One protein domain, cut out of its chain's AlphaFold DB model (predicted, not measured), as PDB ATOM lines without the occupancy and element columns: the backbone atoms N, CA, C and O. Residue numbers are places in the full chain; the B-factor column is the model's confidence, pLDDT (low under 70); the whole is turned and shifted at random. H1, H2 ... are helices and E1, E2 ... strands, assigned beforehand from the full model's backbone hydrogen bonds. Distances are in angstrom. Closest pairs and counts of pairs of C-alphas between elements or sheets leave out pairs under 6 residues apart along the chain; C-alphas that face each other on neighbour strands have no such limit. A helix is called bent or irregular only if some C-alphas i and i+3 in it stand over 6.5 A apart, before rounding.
ATOM      1  N   TYR A   8       5.835 -22.751  41.722       96.38
ATOM      2  CA  TYR A   8       4.518 -22.729  42.345       96.38
ATOM      3  C   TYR A   8       3.562 -23.595  41.538       96.38
ATOM      4  O   TYR A   8       3.625 -23.622  40.309       96.38
ATOM      5  N   TYR A   9       2.673 -24.310  42.220       95.56
ATOM      6  CA  TYR A   9       1.772 -25.258  41.578       95.56
ATOM      7  C   TYR A   9       0.372 -25.185  42.170       95.56
ATOM      8  O   TYR A   9       0.209 -24.998  43.373       95.56
ATOM      9  N   ARG A  10      -0.647 -25.402  41.339       94.50
ATOM     10  CA  ARG A  10      -2.046 -25.555  41.746       94.50
ATOM     11  C   ARG A  10      -2.521 -26.966  41.446       94.50
ATOM     12  O   ARG A  10      -2.433 -27.421  40.305       94.50
ATOM     13  N   HIS A  11      -3.035 -27.644  42.464       93.56
ATOM     14  CA  HIS A  11      -3.680 -28.938  42.304       93.56
ATOM     15  C   HIS A  11      -5.041 -28.784  41.621       93.56
ATOM     16  O   HIS A  11      -5.699 -27.749  41.730       93.56
ATOM     17  N   THR A  12      -5.529 -29.846  40.986       92.44
ATOM     18  CA  THR A  12      -6.882 -29.890  40.404       92.44
ATOM     19  C   THR A  12      -8.006 -29.688  41.428       92.44
ATOM     20  O   THR A  12      -9.107 -29.305  41.048       92.44
ATOM     21  N   THR A  13      -7.735 -29.880  42.724       89.06
ATOM     22  CA  THR A  13      -8.671 -29.614  43.839       89.06
ATOM     23  C   THR A  13      -8.452 -28.252  44.508       89.06
ATOM     24  O   THR A  13      -8.795 -28.083  45.673       89.06
ATOM     25  N   ALA A  14      -7.863 -27.296  43.785       83.12
ATOM     26  CA  ALA A  14      -7.689 -25.891  44.162       83.12
ATOM     27  C   ALA A  14      -6.673 -25.551  45.270       83.12
ATOM     28  O   ALA A  14      -6.377 -24.371  45.434       83.12
ATOM     29  N   HIS A  15      -6.063 -26.512  45.974       88.50
ATOM     30  CA  HIS A  15      -4.940 -26.185  46.868       88.50
ATOM     31  C   HIS A  15      -3.661 -25.883  46.081       88.50
ATOM     32  O   HIS A  15      -3.435 -26.429  44.995       88.50
ATOM     33  N   THR A  16      -2.807 -25.027  46.637       93.06
ATOM     34  CA  THR A  16      -1.567 -24.583  45.993       93.06
ATOM     35  C   THR A  16      -0.332 -24.988  46.789       93.06
ATOM     36  O   THR A  16      -0.396 -25.199  48.000       93.06
ATOM     37  N   LEU A  17       0.796 -25.115  46.089       94.56
ATOM     38  CA  LEU A  17       2.106 -25.451  46.633       94.56
ATOM     39  C   LEU A  17       3.146 -24.418  46.198       94.56
ATOM     40  O   LEU A  17       3.176 -24.049  45.025       94.56
ATOM     41  N   ALA A  18       4.038 -24.035  47.106       95.88
ATOM     42  CA  ALA A  18       5.315 -23.398  46.790       95.88
ATOM     43  C   ALA A  18       6.452 -24.357  47.152       95.88
ATOM     44  O   ALA A  18       6.580 -24.768  48.304       95.88
ATOM     45  N   ILE A  19       7.274 -24.750  46.179       97.38
ATOM     46  CA  ILE A  19       8.347 -25.725  46.410       97.38
ATOM     47  C   ILE A  19       9.572 -25.007  46.970       97.38
ATOM     48  O   ILE A  19      10.176 -24.173  46.295       97.38
ATOM     49  N   LEU A  20       9.961 -25.351  48.195       96.31
ATOM     50  CA  LEU A  20      10.991 -24.622  48.935       96.31
ATOM     51  C   LEU A  20      12.390 -25.194  48.714       96.31
ATOM     52  O   LEU A  20      13.342 -24.444  48.516       96.31
ATOM     53  N   GLY A  21      12.529 -26.520  48.756       97.00
ATOM     54  CA  GLY A  21      13.832 -27.169  48.650       97.00
ATOM     55  C   GLY A  21      13.894 -28.542  49.301       97.00
ATOM     56  O   GLY A  21      12.908 -29.035  49.848       97.00
ATOM     57  N   HIS A  22      15.075 -29.154  49.237       97.25
ATOM     58  CA  HIS A  22      15.358 -30.392  49.955       97.25
ATOM     59  C   HIS A  22      15.817 -30.099  51.382       97.25
ATOM     60  O   HIS A  22      16.717 -29.284  51.586       97.25
ATOM     61  N   LEU A  23      15.220 -30.782  52.357       95.50
ATOM     62  CA  LEU A  23      15.539 -30.642  53.774       95.50
ATOM     63  C   LEU A  23      15.666 -32.010  54.445       95.50
ATOM     64  O   LEU A  23      14.969 -32.967  54.102       95.50
ATOM     65  N   ASP A  24      16.537 -32.083  55.449       96.69
ATOM     66  CA  ASP A  24      16.562 -33.203  56.383       96.69
ATOM     67  C   ASP A  24      15.479 -32.986  57.440       96.69
ATOM     68  O   ASP A  24      15.476 -31.986  58.157       96.69
ATOM     69  N   THR A  25      14.548 -33.930  57.535       93.38
ATOM     70  CA  THR A  25      13.392 -33.847  58.428       93.38
ATOM     71  C   THR A  25      13.328 -35.058  59.349       93.38
ATOM     72  O   THR A  25      13.788 -36.152  59.018       93.38
ATOM     73  N   THR A  26      12.728 -34.875  60.521       92.38
ATOM     74  CA  THR A  26      12.495 -35.973  61.468       92.38
ATOM     75  C   THR A  26      11.374 -36.903  61.004       92.38
ATOM     76  O   THR A  26      11.465 -38.107  61.221       92.38
ATOM     77  N   MET A  27      10.337 -36.365  60.352       92.06
ATOM     78  CA  MET A  27       9.148 -37.120  59.938       92.06
ATOM     79  C   MET A  27       9.307 -37.817  58.582       92.06
ATOM     80  O   MET A  27       8.902 -38.966  58.439       92.06
ATOM     81  N   TRP A  28       9.892 -37.141  57.590       92.56
ATOM     82  CA  TRP A  28       9.997 -37.644  56.211       92.56
ATOM     83  C   TRP A  28      11.412 -38.099  55.843       92.56
ATOM     84  O   TRP A  28      11.667 -38.496  54.709       92.56
ATOM     85  N   GLY A  29      12.332 -38.080  56.810       93.38
ATOM     86  CA  GLY A  29      13.710 -38.510  56.634       93.38
ATOM     87  C   GLY A  29      14.595 -37.454  55.978       93.38
ATOM     88  O   GLY A  29      14.282 -36.260  55.945       93.38
ATOM     89  N   LYS A  30      15.751 -37.914  55.500       95.00
ATOM     90  CA  LYS A  30      16.780 -37.059  54.909       95.00
ATOM     91  C   LYS A  30      16.450 -36.691  53.468       95.00
ATOM     92  O   LYS A  30      15.920 -37.518  52.730       95.00
ATOM     93  N   ASN A  31      16.853 -35.490  53.064       94.94
ATOM     94  CA  ASN A  31      16.744 -34.986  51.697       94.94
ATOM     95  C   ASN A  31      15.306 -34.990  51.125       94.94
ATOM     96  O   ASN A  31      15.112 -35.131  49.915       94.94
ATOM     97  N   ALA A  32      14.290 -34.836  51.977       96.62
ATOM     98  CA  ALA A  32      12.894 -34.761  51.557       96.62
ATOM     99  C   ALA A  32      12.634 -33.443  50.811       96.62
ATOM    100  O   ALA A  32      13.085 -32.389  51.255       96.62
ATOM    101  N   LEU A  33      11.913 -33.492  49.686       97.44
ATOM    102  CA  LEU A  33      11.494 -32.286  48.968       97.44
ATOM    103  C   LEU A  33      10.299 -31.667  49.697       97.44
ATOM    104  O   LEU A  33       9.255 -32.304  49.820       97.44
ATOM    105  N   ILE A  34      10.458 -30.443  50.195       97.12
ATOM    106  CA  ILE A  34       9.459 -29.762  51.018       97.12
ATOM    107  C   ILE A  34       8.759 -28.670  50.217       97.12
ATOM    108  O   ILE A  34       9.392 -27.896  49.490       97.12
ATOM    109  N   ALA A  35       7.444 -28.603  50.392       95.75
ATOM    110  CA  ALA A  35       6.584 -27.568  49.858       95.75
ATOM    111  C   ALA A  35       5.789 -26.893  50.977       95.75
ATOM    112  O   ALA A  35       5.406 -27.526  51.959       95.75
ATOM    113  N   GLU A  36       5.510 -25.614  50.788       94.00
ATOM    114  CA  GLU A  36       4.519 -24.872  51.549       94.00
ATOM    115  C   GLU A  36       3.152 -25.033  50.874       94.00
ATOM    116  O   GLU A  36       3.008 -24.740  49.687       94.00
ATOM    117  N   SER A  37       2.166 -25.543  51.610       91.25
ATOM    118  CA  SER A  37       0.839 -25.903  51.113       91.25
ATOM    119  C   SER A  37      -0.239 -25.019  51.716       91.25
ATOM    120  O   SER A  37      -0.316 -24.879  52.935       91.25
ATOM    121  N   ASN A  38      -1.124 -24.496  50.869       85.56
ATOM    122  CA  ASN A  38      -2.305 -23.734  51.277       85.56
ATOM    123  C   ASN A  38      -3.580 -24.582  51.098       85.56
ATOM    124  O   ASN A  38      -4.490 -24.258  50.338       85.56
ATOM    125  N   ARG A  39      -3.587 -25.774  51.710       76.50
ATOM    126  CA  ARG A  39      -4.689 -26.745  51.580       76.50
ATOM    127  C   ARG A  39      -5.893 -26.403  52.451       76.50
ATOM    128  O   ARG A  39      -7.004 -26.813  52.117       76.50
ATOM    129  N   SER A  40      -5.695 -25.678  53.544       64.00
ATOM    130  CA  SER A  40      -6.773 -25.153  54.373       64.00
ATOM    131  C   SER A  40      -6.661 -23.633  54.415       64.00
ATOM    132  O   SER A  40      -5.581 -23.093  54.621       64.00
ATOM    133  N   HIS A  41      -7.788 -22.938  54.246       59.84
ATOM    134  CA  HIS A  41      -7.856 -21.470  54.332       59.84
ATOM    135  C   HIS A  41      -7.413 -20.905  55.693       59.84
ATOM    136  O   HIS A  41      -7.303 -19.696  55.847       59.84
ATOM    137  N   GLU A  42      -7.178 -21.766  56.684       60.94
ATOM    138  CA  GLU A  42      -6.831 -21.369  58.044       60.94
ATOM    139  C   GLU A  42      -5.371 -21.662  58.408       60.94
ATOM    140  O   GLU A  42      -4.881 -21.117  59.396       60.94
ATOM    141  N   MET A  43      -4.655 -22.506  57.649       65.75
ATOM    142  CA  MET A  43      -3.271 -22.828  57.985       65.75
ATOM    143  C   MET A  43      -2.431 -23.233  56.779       65.75
ATOM    144  O   MET A  43      -2.744 -24.159  56.030       65.75
ATOM    145  N   THR A  44      -1.290 -22.568  56.661       81.25
ATOM    146  CA  THR A  44      -0.231 -22.961  55.748       81.25
ATOM    147  C   THR A  44       0.624 -24.050  56.390       81.25
ATOM    148  O   THR A  44       1.086 -23.902  57.522       81.25
ATOM    149  N   GLU A  45       0.839 -25.153  55.677       88.94
ATOM    150  CA  GLU A  45       1.572 -26.314  56.189       88.94
ATOM    151  C   GLU A  45       2.816 -26.608  55.355       88.94
ATOM    152  O   GLU A  45       2.771 -26.607  54.124       88.94
ATOM    153  N   LEU A  46       3.921 -26.935  56.028       92.69
ATOM    154  CA  LEU A  46       5.075 -27.546  55.374       92.69
ATOM    155  C   LEU A  46       4.818 -29.041  55.215       92.69
ATOM    156  O   LEU A  46       4.658 -29.758  56.201       92.69
ATOM    157  N   ILE A  47       4.812 -29.509  53.971       94.19
ATOM    158  CA  ILE A  47       4.594 -30.913  53.633       94.19
ATOM    159  C   ILE A  47       5.743 -31.443  52.783       94.19
ATOM    160  O   ILE A  47       6.322 -30.720  51.970       94.19
ATOM    161  N   ALA A  48       6.051 -32.730  52.931       95.44
ATOM    162  CA  ALA A  48       6.880 -33.419  51.955       95.44
ATOM    163  C   ALA A  48       6.063 -33.733  50.697       95.44
ATOM    164  O   ALA A  48       4.929 -34.212  50.776       95.44
ATOM    165  N   VAL A  49       6.663 -33.494  49.536       95.00
ATOM    166  CA  VAL A  49       6.119 -33.856  48.227       95.00
ATOM    167  C   VAL A  49       7.054 -34.845  47.542       95.00
ATOM    168  O   VAL A  49       8.265 -34.842  47.769       95.00
ATOM    169  N   GLY A  50       6.500 -35.727  46.713       93.19
ATOM    170  CA  GLY A  50       7.323 -36.675  45.971       93.19
ATOM    171  C   GLY A  50       8.116 -35.986  44.857       93.19
ATOM    172  O   GLY A  50       7.673 -35.000  44.274       93.19
ATOM    173  N   SER A  51       9.315 -36.493  44.578       88.69
ATOM    174  CA  SER A  51      10.255 -35.910  43.609       88.69
ATOM    175  C   SER A  51      10.133 -36.494  42.197       88.69
ATOM    176  O   SER A  51      10.884 -36.102  41.303       88.69
ATOM    177  N   ASP A  52       9.246 -37.467  42.000       92.38
ATOM    178  CA  ASP A  52       9.012 -38.114  40.711       92.38
ATOM    179  C   ASP A  52       7.887 -37.440  39.914       92.38
ATOM    180  O   ASP A  52       7.155 -36.577  40.401       92.38
ATOM    181  N   GLU A  53       7.752 -37.835  38.650       90.56
ATOM    182  CA  GLU A  53       6.722 -37.286  37.765       90.56
ATOM    183  C   GLU A  53       5.303 -37.689  38.183       90.56
ATOM    184  O   GLU A  53       4.360 -36.925  37.976       90.56
ATOM    185  N   GLY A  54       5.150 -38.865  38.803       92.94
ATOM    186  CA  GLY A  54       3.864 -39.375  39.285       92.94
ATOM    187  C   GLY A  54       3.259 -38.489  40.375       92.94
ATOM    188  O   GLY A  54       2.047 -38.285  40.424       92.94
ATOM    189  N   SER A  55       4.118 -37.890  41.193       92.75
ATOM    190  CA  SER A  55       3.749 -36.999  42.292       92.75
ATOM    191  C   SER A  55       3.148 -35.671  41.821       92.75
ATOM    192  O   SER A  55       2.399 -35.035  42.564       92.75
ATOM    193  N   ALA A  56       3.436 -35.263  40.583       93.56
ATOM    194  CA  ALA A  56       3.029 -33.977  40.020       93.56
ATOM    195  C   ALA A  56       1.870 -34.076  39.005       93.56
ATOM    196  O   ALA A  56       1.477 -33.061  38.436       93.56
ATOM    197  N   VAL A  57       1.296 -35.267  38.779       94.50
ATOM    198  CA  VAL A  57       0.294 -35.523  37.716       94.50
ATOM    199  C   VAL A  57      -0.936 -34.616  37.799       94.50
ATOM    200  O   VAL A  57      -1.453 -34.187  36.773       94.50
ATOM    201  N   ASN A  58      -1.398 -34.307  39.010       94.50
ATOM    202  CA  ASN A  58      -2.605 -33.508  39.235       94.50
ATOM    203  C   ASN A  58      -2.307 -32.033  39.527       94.50
ATOM    204  O   ASN A  58      -3.142 -31.333  40.099       94.50
ATOM    205  N   TYR A  59      -1.113 -31.567  39.177       94.94
ATOM    206  CA  TYR A  59      -0.691 -30.194  39.396       94.94
ATOM    207  C   TYR A  59      -0.475 -29.480  38.069       94.94
ATOM    208  O   TYR A  59      -0.070 -30.078  37.077       94.94
ATOM    209  N   ASN A  60      -0.711 -28.175  38.083       96.00
ATOM    210  CA  ASN A  60      -0.319 -27.263  37.017       96.00
ATOM    211  C   ASN A  60       0.594 -26.194  37.613       96.00
ATOM    212  O   ASN A  60       0.313 -25.707  38.708       96.00
ATOM    213  N   GLU A  61       1.675 -25.841  36.919       96.69
ATOM    214  CA  GLU A  61       2.526 -24.714  37.315       96.69
ATOM    215  C   GLU A  61       1.723 -23.406  37.240       96.69
ATOM    216  O   GLU A  61       0.952 -23.199  36.302       96.69
ATOM    217  N   ILE A  62       1.886 -22.550  38.247       95.75
ATOM    218  CA  ILE A  62       1.275 -21.219  38.331       95.75
ATOM    219  C   ILE A  62       2.352 -20.175  38.626       95.75
ATOM    220  O   ILE A  62       3.474 -20.504  39.020       95.75
ATOM    221  N   SER A  63       2.014 -18.903  38.439       96.19
ATOM    222  CA  SER A  63       2.886 -17.801  38.840       96.19
ATOM    223  C   SER A  63       2.957 -17.637  40.366       96.19
ATOM    224  O   SER A  63       2.109 -18.129  41.117       96.19
ATOM    225  N   LYS A  64       3.983 -16.919  40.840       93.56
ATOM    226  CA  LYS A  64       4.098 -16.543  42.257       93.56
ATOM    227  C   LYS A  64       2.946 -15.631  42.669       93.56
ATOM    228  O   LYS A  64       2.445 -15.733  43.783       93.56
ATOM    229  N   GLU A  65       2.557 -14.736  41.773       93.88
ATOM    230  CA  GLU A  65       1.483 -13.768  41.951       93.88
ATOM    231  C   GLU A  65       0.150 -14.493  42.177       93.88
ATOM    232  O   GLU A  65      -0.484 -14.267  43.202       93.88
ATOM    233  N   GLU A  66      -0.197 -15.459  41.315       91.69
ATOM    234  CA  GLU A  66      -1.373 -16.327  41.503       91.69
ATOM    235  C   GLU A  66      -1.325 -17.114  42.820       91.69
ATOM    236  O   GLU A  66      -2.354 -17.369  43.445       91.69
ATOM    237  N   TRP A  67      -0.138 -17.544  43.255       90.06
ATOM    238  CA  TRP A  67       0.001 -18.246  44.528       90.06
ATOM    239  C   TRP A  67      -0.277 -17.312  45.715       90.06
ATOM    240  O   TRP A  67      -1.025 -17.689  46.618       90.06
ATOM    241  N   LEU A  68       0.264 -16.088  45.683       87.94
ATOM    242  CA  LEU A  68       0.088 -15.066  46.720       87.94
ATOM    243  C   LEU A  68      -1.349 -14.542  46.823       87.94
ATOM    244  O   LEU A  68      -1.766 -14.174  47.918       87.94
ATOM    245  N   GLU A  69      -2.124 -14.549  45.737       84.00
ATOM    246  CA  GLU A  69      -3.556 -14.200  45.770       84.00
ATOM    247  C   GLU A  69      -4.367 -15.092  46.726       84.00
ATOM    248  O   GLU A  69      -5.408 -14.677  47.217       84.00
ATOM    249  N   ASN A  70      -3.881 -16.297  47.051       69.69
ATOM    250  CA  ASN A  70      -4.545 -17.197  48.001       69.69
ATOM    251  C   ASN A  70      -4.156 -16.940  49.472       69.69
ATOM    252  O   ASN A  70      -4.584 -17.688  50.350       69.69
TER     253      ASN A  70
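Overview. This is residues 8 to 70 of the 72 residues of an uncharacterized protein of marine sediment metagenome (UniProt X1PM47). One strongly twisted five-stranded sheet, its long strands E2 and E3 sharply bent, makes most of the domain; the short helix H1 packs over one face at E1 and E2. The printed part has 63 residues, ordered E1 to E5, then H1; the antiparallel sheet runs E4, E3, E2, E1, E5, and the class is mostly strand. It is compact, radius of gyration of the C-alphas 11.7 A, spanning 31 by 27 by 18 A.

Along the chain. E3, residues 29 to 40, 24.6 A long, bends by 85 degrees at residue 32; E2, 16 to 25, 21.5 A, by 80 degrees at 22. E4 is 43 to 49, E1 8 to 11, E5 59 to 62, H1 64 to 70. C-alpha 8 is at (4.518, -22.729, 42.345), C-alpha 70 at (-4.545, -17.197, 48.001).

Arrangement. E1 to E4 form a meander, each strand the antiparallel neighbour of the one before. Within hydrogen-bond range are N 20 and O 34 of E2 and E3, 2.9 A, and N 10 and O 60 of E1 and E5, 2.8 A. H1 is on the sheet, height 8.7 A; its closest C-alphas to E1 are Lys 64 and Tyr 8, 6.2 A. In H1, 2 of 3 O i to N i+4 pairs are within range.

Size, cuts and confidence. The farthest C-alphas, Lys 30 and Glu 69, are 31.9 A apart. The printed part has no cut and no long link; residues 40 to 43 and 70 have pLDDT under 70.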